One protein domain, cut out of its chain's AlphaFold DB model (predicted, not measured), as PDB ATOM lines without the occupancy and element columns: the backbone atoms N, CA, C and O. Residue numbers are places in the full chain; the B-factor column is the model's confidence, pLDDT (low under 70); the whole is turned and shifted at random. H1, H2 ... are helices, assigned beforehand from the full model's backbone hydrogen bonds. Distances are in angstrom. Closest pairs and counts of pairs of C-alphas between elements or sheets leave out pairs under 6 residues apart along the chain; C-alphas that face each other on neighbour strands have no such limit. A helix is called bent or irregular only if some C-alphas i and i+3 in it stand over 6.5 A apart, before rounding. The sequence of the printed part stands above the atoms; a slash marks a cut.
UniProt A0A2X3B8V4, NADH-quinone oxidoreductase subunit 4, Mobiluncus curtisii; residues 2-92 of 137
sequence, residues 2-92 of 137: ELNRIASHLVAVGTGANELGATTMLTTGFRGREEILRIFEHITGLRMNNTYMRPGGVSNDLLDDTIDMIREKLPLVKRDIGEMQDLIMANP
ATOM      1  N   GLU A   2      27.800 -17.836 -36.910       85.44
ATOM      2  CA  GLU A   2      28.344 -17.318 -35.640       85.44
ATOM      3  C   GLU A   2      28.799 -15.848 -35.679       85.44
ATOM      4  O   GLU A   2      28.596 -15.131 -34.706       85.44
ATOM      5  N   LEU A   3      29.294 -15.337 -36.813       84.06
ATOM      6  CA  LEU A   3      29.579 -13.899 -36.961       84.06
ATOM      7  C   LEU A   3      28.328 -13.029 -36.755       84.06
ATOM      8  O   LEU A   3      28.397 -11.980 -36.121       84.06
ATOM      9  N   ASN A   4      27.167 -13.494 -37.231       85.56
ATOM     10  CA  ASN A   4      25.907 -12.786 -37.022       85.56
ATOM     11  C   ASN A   4      25.486 -12.854 -35.546       85.56
ATOM     12  O   ASN A   4      25.047 -11.860 -34.981       85.56
ATOM     13  N   ARG A   5      25.720 -13.997 -34.882       86.81
ATOM     14  CA  ARG A   5      25.497 -14.135 -33.436       86.81
ATOM     15  C   ARG A   5      26.338 -13.127 -32.650       86.81
ATOM     16  O   ARG A   5      25.779 -12.426 -31.811       86.81
ATOM     17  N   ILE A   6      27.638 -13.018 -32.935       87.12
ATOM     18  CA  ILE A   6      28.533 -12.054 -32.275       87.12
ATOM     19  C   ILE A   6      28.041 -10.622 -32.515       87.12
ATOM     20  O   ILE A   6      27.874  -9.871 -31.557       87.12
ATOM     21  N   ALA A   7      27.721 -10.264 -33.762       85.62
ATOM     22  CA  ALA A   7      27.197  -8.942 -34.097       85.62
ATOM     23  C   ALA A   7      25.900  -8.609 -33.337       85.62
ATOM     24  O   ALA A   7      25.758  -7.492 -32.843       85.62
ATOM     25  N   SER A   8      24.972  -9.563 -33.193       86.38
ATOM     26  CA  SER A   8      23.747  -9.361 -32.407       86.38
ATOM     27  C   SER A   8      24.034  -9.143 -30.919       86.38
ATOM     28  O   SER A   8      23.432  -8.264 -30.309       86.38
ATOM     29  N   HIS A   9      24.965  -9.903 -30.331       86.38
ATOM     30  CA  HIS A   9      25.296  -9.775 -28.906       86.38
ATOM     31  C   HIS A   9      26.046  -8.471 -28.604       86.38
ATOM     32  O   HIS A   9      25.787  -7.857 -27.574       86.38
ATOM     33  N   LEU A  10      26.913  -8.005 -29.512       86.38
ATOM     34  CA  LEU A  10      27.582  -6.704 -29.387       86.38
ATOM     35  C   LEU A  10      26.575  -5.551 -29.321       86.38
ATOM     36  O   LEU A  10      26.718  -4.663 -28.481       86.38
ATOM     37  N   VAL A  11      25.534  -5.589 -30.162       87.19
ATOM     38  CA  VAL A  11      24.460  -4.587 -30.121       87.19
ATOM     39  C   VAL A  11      23.666  -4.710 -28.831       87.19
ATOM     40  O   VAL A  11      23.501  -3.704 -28.158       87.19
ATOM     41  N   ALA A  12      23.239  -5.917 -28.449       86.44
ATOM     42  CA  ALA A  12      22.444  -6.123 -27.240       86.44
ATOM     43  C   ALA A  12      23.155  -5.616 -25.970       86.44
ATOM     44  O   ALA A  12      22.542  -4.946 -25.140       86.44
ATOM     45  N   VAL A  13      24.456  -5.893 -25.831       85.38
ATOM     46  CA  VAL A  13      25.258  -5.410 -24.696       85.38
ATOM     47  C   VAL A  13      25.508  -3.903 -24.797       85.38
ATOM     48  O   VAL A  13      25.389  -3.199 -23.797       85.38
ATOM     49  N   GLY A  14      25.822  -3.389 -25.991       85.06
ATOM     50  CA  GLY A  14      26.066  -1.962 -26.213       85.06
ATOM     51  C   GLY A  14      24.839  -1.092 -25.925       85.06
ATOM     52  O   GLY A  14      24.955  -0.081 -25.235       85.06
ATOM     53  N   THR A  15      23.655  -1.497 -26.396       85.94
ATOM     54  CA  THR A  15      22.394  -0.789 -26.126       85.94
ATOM     55  C   THR A  15      21.952  -0.963 -24.677       85.94
ATOM     56  O   THR A  15      21.576   0.021 -24.052       85.94
ATOM     57  N   GLY A  16      22.087  -2.163 -24.101       84.31
ATOM     58  CA  GLY A  16      21.770  -2.393 -22.687       84.31
ATOM     59  C   GLY A  16      22.634  -1.555 -21.737       84.31
ATOM     60  O   GLY A  16      22.155  -1.059 -20.721       84.31
ATOM     61  N   ALA A  17      23.903  -1.329 -22.081       83.81
ATOM     62  CA  ALA A  17      24.761  -0.409 -21.340       83.81
ATOM     63  C   ALA A  17      24.398   1.069 -21.581       83.81
ATOM     64  O   ALA A  17      24.499   1.880 -20.657       83.81
ATOM     65  N   ASN A  18      23.942   1.428 -22.786       87.75
ATOM     66  CA  ASN A  18      23.496   2.786 -23.103       87.75
ATOM     67  C   ASN A  18      22.263   3.204 -22.290       87.75
ATOM     68  O   ASN A  18      22.231   4.319 -21.781       87.75
ATOM     69  N   GLU A  19      21.304   2.295 -22.096       84.38
ATOM     70  CA  GLU A  19      20.113   2.539 -21.266       84.38
ATOM     71  C   GLU A  19      20.463   2.836 -19.799       84.38
ATOM     72  O   GLU A  19      19.737   3.546 -19.106       84.38
ATOM     73  N   LEU A  20      21.616   2.350 -19.329       83.31
ATOM     74  CA  LEU A  20      22.163   2.651 -18.004       83.31
ATOM     75  C   LEU A  20      23.044   3.915 -17.975       83.31
ATOM     76  O   LEU A  20      23.603   4.246 -16.930       83.31
ATOM     77  N   GLY A  21      23.163   4.627 -19.100       81.31
ATOM     78  CA  GLY A  21      23.902   5.885 -19.236       81.31
ATOM     79  C   GLY A  21      25.338   5.748 -19.755       81.31
ATOM     80  O   GLY A  21      26.055   6.744 -19.822       81.31
ATOM     81  N   ALA A  22      25.787   4.548 -20.141       83.12
ATOM     82  CA  ALA A  22      27.141   4.331 -20.654       83.12
ATOM     83  C   ALA A  22      27.194   4.452 -22.190       83.12
ATOM     84  O   ALA A  22      27.201   3.460 -22.918       83.12
ATOM     85  N   THR A  23      27.269   5.681 -22.708       85.62
ATOM     86  CA  THR A  23      27.305   5.932 -24.164       85.62
ATOM     87  C   THR A  23      28.573   5.407 -24.840       85.62
ATOM     88  O   THR A  23      28.508   4.924 -25.969       85.62
ATOM     89  N   THR A  24      29.710   5.403 -24.140       86.81
ATOM     90  CA  THR A  24      30.981   4.864 -24.658       86.81
ATOM     91  C   THR A  24      30.859   3.387 -25.048       86.81
ATOM     92  O   THR A  24      31.358   2.972 -26.091       86.81
ATOM     93  N   MET A  25      30.101   2.605 -24.273       86.06
ATOM     94  CA  MET A  25      29.853   1.187 -24.552       86.06
ATOM     95  C   MET A  25      29.100   0.968 -25.862       86.06
ATOM     96  O   MET A  25      29.406   0.034 -26.602       86.06
ATOM     97  N   LEU A  26      28.148   1.850 -26.171       87.62
ATOM     98  CA  LEU A  26      27.422   1.813 -27.435       87.62
ATOM     99  C   LEU A  26      28.375   2.050 -28.609       87.62
ATOM    100  O   LEU A  26      28.357   1.305 -29.587       87.62
ATOM    101  N   THR A  27      29.240   3.062 -28.497       89.81
ATOM    102  CA  THR A  27      30.203   3.384 -29.556       89.81
ATOM    103  C   THR A  27      31.231   2.272 -29.776       89.81
ATOM    104  O   THR A  27      31.512   1.937 -30.927       89.81
ATOM    105  N   THR A  28      31.736   1.639 -28.712       88.62
ATOM    106  CA  THR A  28      32.669   0.504 -28.822       88.62
ATOM    107  C   THR A  28      31.976  -0.742 -29.387       88.62
ATOM    108  O   THR A  28      32.528  -1.404 -30.264       88.62
ATOM    109  N   GLY A  29      30.723  -1.010 -29.000       88.44
ATOM    110  CA  GLY A  29      29.923  -2.094 -29.580       88.44
ATOM    111  C   GLY A  29      29.662  -1.915 -31.079       88.44
ATOM    112  O   GLY A  29      29.772  -2.872 -31.850       88.44
ATOM    113  N   PHE A  30      29.377  -0.686 -31.528       89.94
ATOM    114  CA  PHE A  30      29.224  -0.391 -32.956       89.94
ATOM    115  C   PHE A  30      30.541  -0.465 -33.731       89.94
ATOM    116  O   PHE A  30      30.520  -0.922 -34.872       89.94
ATOM    117  N   ARG A  31      31.673  -0.095 -33.121       91.25
ATOM    118  CA  ARG A  31      33.006  -0.283 -33.717       91.25
ATOM    119  C   ARG A  31      33.285  -1.762 -33.993       91.25
ATOM    120  O   ARG A  31      33.580  -2.116 -35.131       91.25
ATOM    121  N   GLY A  32      33.096  -2.632 -33.000       88.06
ATOM    122  CA  GLY A  32      33.283  -4.076 -33.182       88.06
ATOM    123  C   GLY A  32      32.303  -4.674 -34.199       88.06
ATOM    124  O   GLY A  32      32.665  -5.546 -34.990       88.06
ATOM    125  N   ARG A  33      31.062  -4.171 -34.238       90.69
ATOM    126  CA  ARG A  33      30.068  -4.573 -35.243       90.69
ATOM    127  C   ARG A  33      30.470  -4.164 -36.658       90.69
ATOM    128  O   ARG A  33      30.203  -4.917 -37.590       90.69
ATOM    129  N   GLU A  34      31.081  -2.999 -36.830       92.12
ATOM    130  CA  GLU A  34      31.474  -2.479 -38.139       92.12
ATOM    131  C   GLU A  34      32.472  -3.401 -38.846       92.12
ATOM    132  O   GLU A  34      32.299  -3.699 -40.025       92.12
ATOM    133  N   GLU A  35      33.455  -3.944 -38.124       90.75
ATOM    134  CA  GLU A  35      34.406  -4.900 -38.707       90.75
ATOM    135  C   GLU A  35      33.707  -6.179 -39.199       90.75
ATOM    136  O   GLU A  35      34.075  -6.728 -40.237       90.75
ATOM    137  N   ILE A  36      32.642  -6.619 -38.521       88.94
ATOM    138  CA  ILE A  36      31.829  -7.758 -38.970       88.94
ATOM    139  C   ILE A  36      30.997  -7.391 -40.209       88.94
ATOM    140  O   ILE A  36      30.863  -8.201 -41.126       88.94
ATOM    141  N   LEU A  37      30.452  -6.173 -40.270       90.44
ATOM    142  CA  LEU A  37      29.695  -5.707 -41.437       90.44
ATOM    143  C   LEU A  37      30.569  -5.595 -42.688       90.44
ATOM    144  O   LEU A  37      30.088  -5.906 -43.774       90.44
ATOM    145  N   ARG A  38      31.848  -5.228 -42.546       90.00
ATOM    146  CA  ARG A  38      32.813  -5.226 -43.660       90.00
ATOM    147  C   ARG A  38      33.035  -6.622 -44.237       90.00
ATOM    148  O   ARG A  38      33.083  -6.776 -45.452       90.00
ATOM    149  N   ILE A  39      33.092  -7.646 -43.381       87.62
ATOM    150  CA  ILE A  39      33.177  -9.046 -43.825       87.62
ATOM    151  C   ILE A  39      31.912  -9.430 -44.606       87.62
ATOM    152  O   ILE A  39      31.992 -10.067 -45.653       87.62
ATOM    153  N   PHE A  40      30.732  -9.026 -44.132       87.62
ATOM    154  CA  PHE A  40      29.480  -9.315 -44.834       87.62
ATOM    155  C   PHE A  40      29.353  -8.605 -46.184       87.62
ATOM    156  O   PHE A  40      28.889  -9.217 -47.150       87.62
ATOM    157  N   GLU A  41      29.808  -7.357 -46.257       88.75
ATOM    158  CA  GLU A  41      29.871  -6.596 -47.500       88.75
ATOM    159  C   GLU A  41      30.816  -7.256 -48.504       88.75
ATOM    160  O   GLU A  41      30.469  -7.373 -49.674       88.75
ATOM    161  N   HIS A  42      31.955  -7.776 -48.047       86.81
ATOM    162  CA  HIS A  42      32.885  -8.486 -48.918       86.81
ATOM    163  C   HIS A  42      32.290  -9.780 -49.497       86.81
ATOM    164  O   HIS A  42      32.451 -10.055 -50.681       86.81
ATOM    165  N   ILE A  43      31.556 -10.554 -48.689       84.38
ATOM    166  CA  ILE A  43      30.984 -11.845 -49.121       84.38
ATOM    167  C   ILE A  43      29.750 -11.656 -50.013       84.38
ATOM    168  O   ILE A  43      29.517 -12.429 -50.939       84.38
ATOM    169  N   THR A  44      28.900 -10.674 -49.700       82.62
ATOM    170  CA  THR A  44      27.551 -10.580 -50.292       82.62
ATOM    171  C   THR A  44      27.268  -9.281 -51.034       82.62
ATOM    172  O   THR A  44      26.215  -9.163 -51.656       82.62
ATOM    173  N   GLY A  45      28.166  -8.296 -50.964       83.12
ATOM    174  CA  GLY A  45      27.949  -6.939 -51.476       83.12
ATOM    175  C   GLY A  45      26.938  -6.122 -50.663       83.12
ATOM    176  O   GLY A  45      26.692  -4.958 -50.965       83.12
ATOM    177  N   LEU A  46      26.333  -6.718 -49.631       85.00
ATOM    178  CA  LEU A  46      25.323  -6.107 -48.778       85.00
ATOM    179  C   LEU A  46      25.776  -6.158 -47.320       85.00
ATOM    180  O   LEU A  46      26.538  -7.026 -46.902       85.00
ATOM    181  N   ARG A  47      25.311  -5.181 -46.537       84.00
ATOM    182  CA  ARG A  47      25.758  -5.003 -45.148       84.00
ATOM    183  C   ARG A  47      24.842  -5.702 -44.144       84.00
ATOM    184  O   ARG A  47      25.316  -6.383 -43.240       84.00
ATOM    185  N   MET A  48      23.528  -5.512 -44.277       80.19
ATOM    186  CA  MET A  48      22.523  -6.039 -43.338       80.19
ATOM    187  C   MET A  48      21.648  -7.143 -43.947       80.19
ATOM    188  O   MET A  48      21.408  -8.162 -43.302       80.19
ATOM    189  N   ASN A  49      21.173  -6.958 -45.180       84.19
ATOM    190  CA  ASN A  49      20.174  -7.828 -45.806       84.19
ATOM    191  C   ASN A  49      20.823  -8.793 -46.798       84.19
ATOM    192  O   ASN A  49      20.609  -8.721 -48.002       84.19
ATOM    193  N   ASN A  50      21.636  -9.704 -46.280       76.81
ATOM    194  CA  ASN A  50      22.616 -10.401 -47.112       76.81
ATOM    195  C   ASN A  50      22.029 -11.567 -47.928       76.81
ATOM    196  O   ASN A  50      22.741 -12.128 -48.751       76.81
ATOM    197  N   THR A  51      20.761 -11.954 -47.694       82.25
ATOM    198  CA  THR A  51      20.017 -13.052 -48.374       82.25
ATOM    199  C   THR A  51      20.897 -14.266 -48.727       82.25
ATOM    200  O   THR A  51      20.784 -14.872 -49.796       82.25
ATOM    201  N   TYR A  52      21.833 -14.581 -47.825       81.75
ATOM    202  CA  TYR A  52      22.942 -15.484 -48.111       81.75
ATOM    203  C   TYR A  52      22.523 -16.938 -47.918       81.75
ATOM    204  O   TYR A  52      22.835 -17.793 -48.741       81.75
ATOM    205  N   MET A  53      21.758 -17.197 -46.856       82.12
ATOM    206  CA  MET A  53      21.113 -18.482 -46.624       82.12
ATOM    207  C   MET A  53      19.841 -18.564 -47.461       82.12
ATOM    208  O   MET A  53      18.947 -17.727 -47.323       82.12
ATOM    209  N   ARG A  54      19.753 -19.595 -48.303       83.50
ATOM    210  CA  ARG A  54      18.568 -19.907 -49.106       83.50
ATOM    211  C   ARG A  54      18.171 -21.370 -48.875       83.50
ATOM    212  O   ARG A  54      19.040 -22.190 -48.577       83.50
ATOM    213  N   PRO A  55      16.883 -21.737 -48.993       80.50
ATOM    214  CA  PRO A  55      16.491 -23.144 -48.975       80.50
ATOM    215  C   PRO A  55      17.273 -23.911 -50.050       80.50
ATOM    216  O   PRO A  55      17.203 -23.559 -51.225       80.50
ATOM    217  N   GLY A  56      18.058 -24.908 -49.639       85.06
ATOM    218  CA  GLY A  56      18.959 -25.651 -50.527       85.06
ATOM    219  C   GLY A  56      20.446 -25.280 -50.436       85.06
ATOM    220  O   GLY A  56      21.250 -25.964 -51.058       85.06
ATOM    221  N   GLY A  57      20.841 -24.272 -49.645       84.19
ATOM    222  CA  GLY A  57      22.255 -23.995 -49.362       84.19
ATOM    223  C   GLY A  57      22.599 -22.512 -49.227       84.19
ATOM    224  O   GLY A  57      21.916 -21.745 -48.543       84.19
ATOM    225  N   VAL A  58      23.702 -22.115 -49.859       83.94
ATOM    226  CA  VAL A  58      24.212 -20.738 -49.875       83.94
ATOM    227  C   VAL A  58      24.009 -20.105 -51.249       83.94
ATOM    228  O   VAL A  58      24.012 -20.801 -52.259       83.94
ATOM    229  N   SER A  59      23.802 -18.787 -51.292       80.62
ATOM    230  CA  SER A  59      23.602 -18.066 -52.557       80.62
ATOM    231  C   SER A  59      24.864 -18.021 -53.417       80.62
ATOM    232  O   SER A  59      24.758 -18.175 -54.627       80.62
ATOM    233  N   ASN A  60      26.017 -17.766 -52.796       79.94
ATOM    234  CA  ASN A  60      27.323 -17.641 -53.441       79.94
ATOM    235  C   ASN A  60      28.357 -18.376 -52.583       79.94
ATOM    236  O   ASN A  60      28.214 -18.420 -51.356       79.94
ATOM    237  N   ASP A  61      29.392 -18.921 -53.217       82.25
ATOM    238  CA  ASP A  61      30.542 -19.454 -52.487       82.25
ATOM    239  C   ASP A  61      31.384 -18.319 -51.880       82.25
ATOM    240  O   ASP A  61      31.203 -17.142 -52.211       82.25
ATOM    241  N   LEU A  62      32.267 -18.661 -50.946       81.62
ATOM    242  CA  LEU A  62      33.200 -17.712 -50.350       81.62
ATOM    243  C   LEU A  62      34.292 -17.349 -51.364       81.62
ATOM    244  O   LEU A  62      34.773 -18.209 -52.094       81.62
ATOM    245  N   LEU A  63      34.708 -16.081 -51.386       80.62
ATOM    246  CA  LEU A  63      35.910 -15.688 -52.123       80.62
ATOM    247  C   LEU A  63      37.154 -16.198 -51.385       80.62
ATOM    248  O   LEU A  63      37.156 -16.192 -50.149       80.62
ATOM    249  N   ASP A  64      38.207 -16.560 -52.120       79.38
ATOM    250  CA  ASP A  64      39.446 -17.127 -51.559       79.38
ATOM    251  C   ASP A  64      40.056 -16.246 -50.447       79.38
ATOM    252  O   ASP A  64      40.453 -16.752 -49.396       79.38
ATOM    253  N   ASP A  65      39.994 -14.918 -50.596       85.88
ATOM    254  CA  ASP A  65      40.543 -13.945 -49.635       85.88
ATOM    255  C   ASP A  65      39.686 -13.753 -48.364       85.88
ATOM    256  O   ASP A  65      40.096 -13.103 -47.395       85.88
ATOM    257  N   THR A  66      38.478 -14.322 -48.322       81.75
ATOM    258  CA  THR A  66      37.530 -14.105 -47.215       81.75
ATOM    259  C   THR A  66      38.067 -14.659 -45.896       81.75
ATOM    260  O   THR A  66      37.857 -14.074 -44.829       81.75
ATOM    261  N   ILE A  67      38.748 -15.805 -45.942       85.62
ATOM    262  CA  ILE A  67      39.250 -16.483 -44.739       85.62
ATOM    263  C   ILE A  67      40.361 -15.659 -44.084       85.62
ATOM    264  O   ILE A  67      40.379 -15.518 -42.857       85.62
ATOM    265  N   ASP A  68      41.248 -15.084 -44.889       88.12
ATOM    266  CA  ASP A  68      42.346 -14.260 -44.396       88.12
ATOM    267  C   ASP A  68      41.832 -12.935 -43.829       88.12
ATOM    268  O   ASP A  68      42.228 -12.543 -42.728       88.12
ATOM    269  N   MET A  69      40.831 -12.329 -44.475       87.25
ATOM    270  CA  MET A  69      40.141 -11.159 -43.929       87.25
ATOM    271  C   MET A  69      39.503 -11.460 -42.564       87.25
ATOM    272  O   MET A  69      39.655 -10.691 -41.616       87.25
ATOM    273  N   ILE A  70      38.824 -12.600 -42.410       87.62
ATOM    274  CA  ILE A  70      38.238 -12.995 -41.119       87.62
ATOM    275  C   ILE A  70      39.327 -13.133 -40.044       87.62
ATOM    276  O   ILE A  70      39.130 -12.687 -38.909       87.62
ATOM    277  N   ARG A  71      40.480 -13.722 -40.385       88.19
ATOM    278  CA  ARG A  71      41.609 -13.900 -39.456       88.19
ATOM    279  C   ARG A  71      42.234 -12.580 -39.021       88.19
ATOM    280  O   ARG A  71      42.616 -12.464 -37.861       88.19
ATOM    281  N   GLU A  72      42.295 -11.593 -39.906       90.56
ATOM    282  CA  GLU A  72      42.802 -10.257 -39.584       90.56
ATOM    283  C   GLU A  72      41.826  -9.468 -38.694       90.56
ATOM    284  O   GLU A  72      42.229  -8.766 -37.765       90.56
ATOM    285  N   LYS A  73      40.519  -9.603 -38.948       88.19
ATOM    286  CA  LYS A  73      39.475  -8.806 -38.286       88.19
ATOM    287  C   LYS A  73      39.025  -9.356 -36.934       88.19
ATOM    288  O   LYS A  73      38.694  -8.577 -36.037       88.19
ATOM    289  N   LEU A  74      39.040 -10.675 -36.741       88.19
ATOM    290  CA  LEU A  74      38.644 -11.311 -35.476       88.19
ATOM    291  C   LEU A  74      39.415 -10.799 -34.238       88.19
ATOM    292  O   LEU A  74      38.772 -10.561 -33.211       88.19
ATOM    293  N   PRO A  75      40.747 -10.593 -34.285       91.31
ATOM    294  CA  PRO A  75      41.501 -10.006 -33.178       91.31
ATOM    295  C   PRO A  75      41.010  -8.616 -32.763       91.31
ATOM    296  O   PRO A  75      40.971  -8.322 -31.569       91.31
ATOM    297  N   LEU A  76      40.594  -7.779 -33.721       89.62
ATOM    298  CA  LEU A  76      40.076  -6.435 -33.447       89.62
ATOM    299  C   LEU A  76      38.745  -6.505 -32.696       89.62
ATOM    300  O   LEU A  76      38.588  -5.866 -31.660       89.62
ATOM    301  N   VAL A  77      37.831  -7.363 -33.159       88.62
ATOM    302  CA  VAL A  77      36.549  -7.601 -32.480       88.62
ATOM    303  C   VAL A  77      36.778  -8.132 -31.063       88.62
ATOM    304  O   VAL A  77      36.122  -7.695 -30.121       88.62
ATOM    305  N   LYS A  78      37.743  -9.044 -30.877       89.25
ATOM    306  CA  LYS A  78      38.088  -9.578 -29.552       89.25
ATOM    307  C   LYS A  78      38.650  -8.504 -28.619       89.25
ATOM    308  O   LYS A  78      38.311  -8.503 -27.438       89.25
ATOM    309  N   ARG A  79      39.488  -7.600 -29.132       90.56
ATOM    310  CA  ARG A  79      40.004  -6.456 -28.368       90.56
ATOM    311  C   ARG A  79      38.862  -5.551 -27.912       90.56
ATOM    312  O   ARG A  79      38.803  -5.221 -26.734       90.56
ATOM    313  N   ASP A  80      37.949  -5.210 -28.816       88.06
ATOM    314  CA  ASP A  80      36.819  -4.332 -28.504       88.06
ATOM    315  C   ASP A  80      35.868  -4.987 -27.475       88.06
ATOM    316  O   ASP A  80      35.366  -4.312 -26.579       88.06
ATOM    317  N   ILE A  81      35.685  -6.316 -27.523       88.38
ATOM    318  CA  ILE A  81      34.966  -7.074 -26.480       88.38
ATOM    319  C   ILE A  81      35.682  -6.983 -25.123       88.38
ATOM    320  O   ILE A  81      35.019  -6.817 -24.101       88.38
ATOM    321  N   GLY A  82      37.014  -7.091 -25.102       88.25
ATOM    322  CA  GLY A  82      37.808  -6.938 -23.879       88.25
ATOM    323  C   GLY A  82      37.651  -5.545 -23.267       88.25
ATOM    324  O   GLY A  82      37.319  -5.425 -22.093       88.25
ATOM    325  N   GLU A  83      37.764  -4.500 -24.089       87.69
ATOM    326  CA  GLU A  83      37.557  -3.109 -23.668       87.69
ATOM    327  C   GLU A  83      36.149  -2.903 -23.079       87.69
ATOM    328  O   GLU A  83      35.985  -2.304 -22.017       87.69
ATOM    329  N   MET A  84      35.119  -3.465 -23.723       85.38
ATOM    330  CA  MET A  84      33.747  -3.447 -23.209       85.38
ATOM    331  C   MET A  84      33.614  -4.164 -21.857       85.38
ATOM    332  O   MET A  84      32.904  -3.683 -20.970       85.38
ATOM    333  N   GLN A  85      34.277  -5.307 -21.684       86.75
ATOM    334  CA  GLN A  85      34.260  -6.054 -20.428       86.75
ATOM    335  C   GLN A  85      34.907  -5.250 -19.295       86.75
ATOM    336  O   GLN A  85      34.324  -5.165 -18.214       86.75
ATOM    337  N   ASP A  86      36.060  -4.634 -19.544       86.88
ATOM    338  CA  ASP A  86      36.781  -3.848 -18.542       86.88
ATOM    339  C   ASP A  86      35.950  -2.643 -18.080       86.88
ATOM    340  O   ASP A  86      35.819  -2.389 -16.879       86.88
ATOM    341  N   LEU A  87      35.294  -1.956 -19.020       83.88
ATOM    342  CA  LEU A  87      34.411  -0.823 -18.730       83.88
ATOM    343  C   LEU A  87      33.172  -1.220 -17.914       83.88
ATOM    344  O   LEU A  87      32.750  -0.471 -17.031       83.88
ATOM    345  N   ILE A  88      32.581  -2.386 -18.190       82.38
ATOM    346  CA  ILE A  88      31.420  -2.888 -17.442       82.38
ATOM    347  C   ILE A  88      31.829  -3.336 -16.037       82.38
ATOM    348  O   ILE A  88      31.176  -2.974 -15.058       82.38
ATOM    349  N   MET A  89      32.896  -4.128 -15.933       81.44
ATOM    350  CA  MET A  89      33.305  -4.756 -14.674       81.44
ATOM    351  C   MET A  89      33.876  -3.742 -13.682       81.44
ATOM    352  O   MET A  89      33.709  -3.916 -12.475       81.44
ATOM    353  N   ALA A  90      34.495  -2.663 -14.169       81.50
ATOM    354  CA  ALA A  90      34.978  -1.574 -13.325       81.50
ATOM    355  C   ALA A  90      33.859  -0.640 -12.825       81.50
ATOM    356  O   ALA A  90      34.090   0.131 -11.894       81.50
ATOM    357  N   ASN A  91      32.656  -0.673 -13.415       80.44
ATOM    358  CA  ASN A  91      31.604   0.294 -13.105       80.44
ATOM    359  C   ASN A  91      30.644  -0.205 -11.998       80.44
ATOM    360  O   ASN A  91      29.769  -1.039 -12.259       80.44
ATOM    361  N   PRO A  92      30.701   0.357 -10.772       81.19
ATOM    362  CA  PRO A  92      29.821  -0.053  -9.678       81.19
ATOM    363  C   PRO A  92      28.349   0.306  -9.921       81.19
ATOM    364  O   PRO A  92      27.467  -0.371  -9.393       81.19
TER     365      PRO A  92
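This is residues 2 to 92 of the 137 residues of the protein "NADH-quinone oxidoreductase subunit 4" of Mobiluncus curtisii (UniProt A0A2X3B8V4). Three long helices stand side by side in an up-and-down bundle, their centres making a triangle; H2, which comes between H1 and H3 in the chain, packs on both of them, while H1 and H3 come less close to each other than either does to H2. A long loop joins H2 to H3 at one end of the bundle, and its residues 53 to 58 stick out there. The printed part has 91 residues with three named helices, in the order H1, H2, H3, and no named strand; the class is all helix. It is only just loose, close to compact, with a radius of gyration of the C-alphas of 15.0 A, and elongated, its C-alphas spanning 48 by 25 by 17 A.

H1, residues 2 to 19, H2, residues 23 to 44, and H3, residues 66 to 89, form a bundle, up and down, each helix running against the one before it. H1 and H2 are a helical hairpin and touch, the closest C-alphas being those of Gly 14 and Leu 26, 4.2 A apart. They run opposite ways at a shallow tilt of 22 degrees. H2 and H3 are a second helical hairpin and touch, the closest C-alphas being those of Gly 32 and Val 77, 4.9 A apart. They run opposite ways at a shallow tilt of 13 degrees. H1 and H3 are close but not clearly touching, with the C-alphas of Leu 10 and Ile 81 closest at 7.9 A; they run the same way at a shallow tilt of 26 degrees. In H1 every O i to N i+4 pair is within hydrogen-bond range; in H2 16 of 18 are, and in H3 18 of 20.

H1 begins at C-alpha 2 (28.344, -17.318, -35.640) and is 25.9 A from first to last C-alpha. H2 measures 30.9 A, ends at C-alpha 44 (27.551, -10.580, -50.292), and has a kink of 26 degrees near residue 36. H3, the longest helix with 24 residues, measures 34.1 A and ends at C-alpha 89 (33.305, -4.756, -14.674). It has a kink of 29 degrees near residue 73 and is irregular, but only just: C-alphas 72 and 75 are 6.54 A apart.

The C-alphas farthest apart are those of Gly 56 and Pro 92, at 49.4 A. The link from H1 to H2 is tight, with 3 residues; that from H2 to H3 is long, with 21, residues 45 to 65. Within it residues 53 to 54 pair antiparallel with residues 57 to 58, and residues 53 to 58 stand free. The printed part has no cut. Its mean pLDDT is 85.7, and no printed residue is under 70.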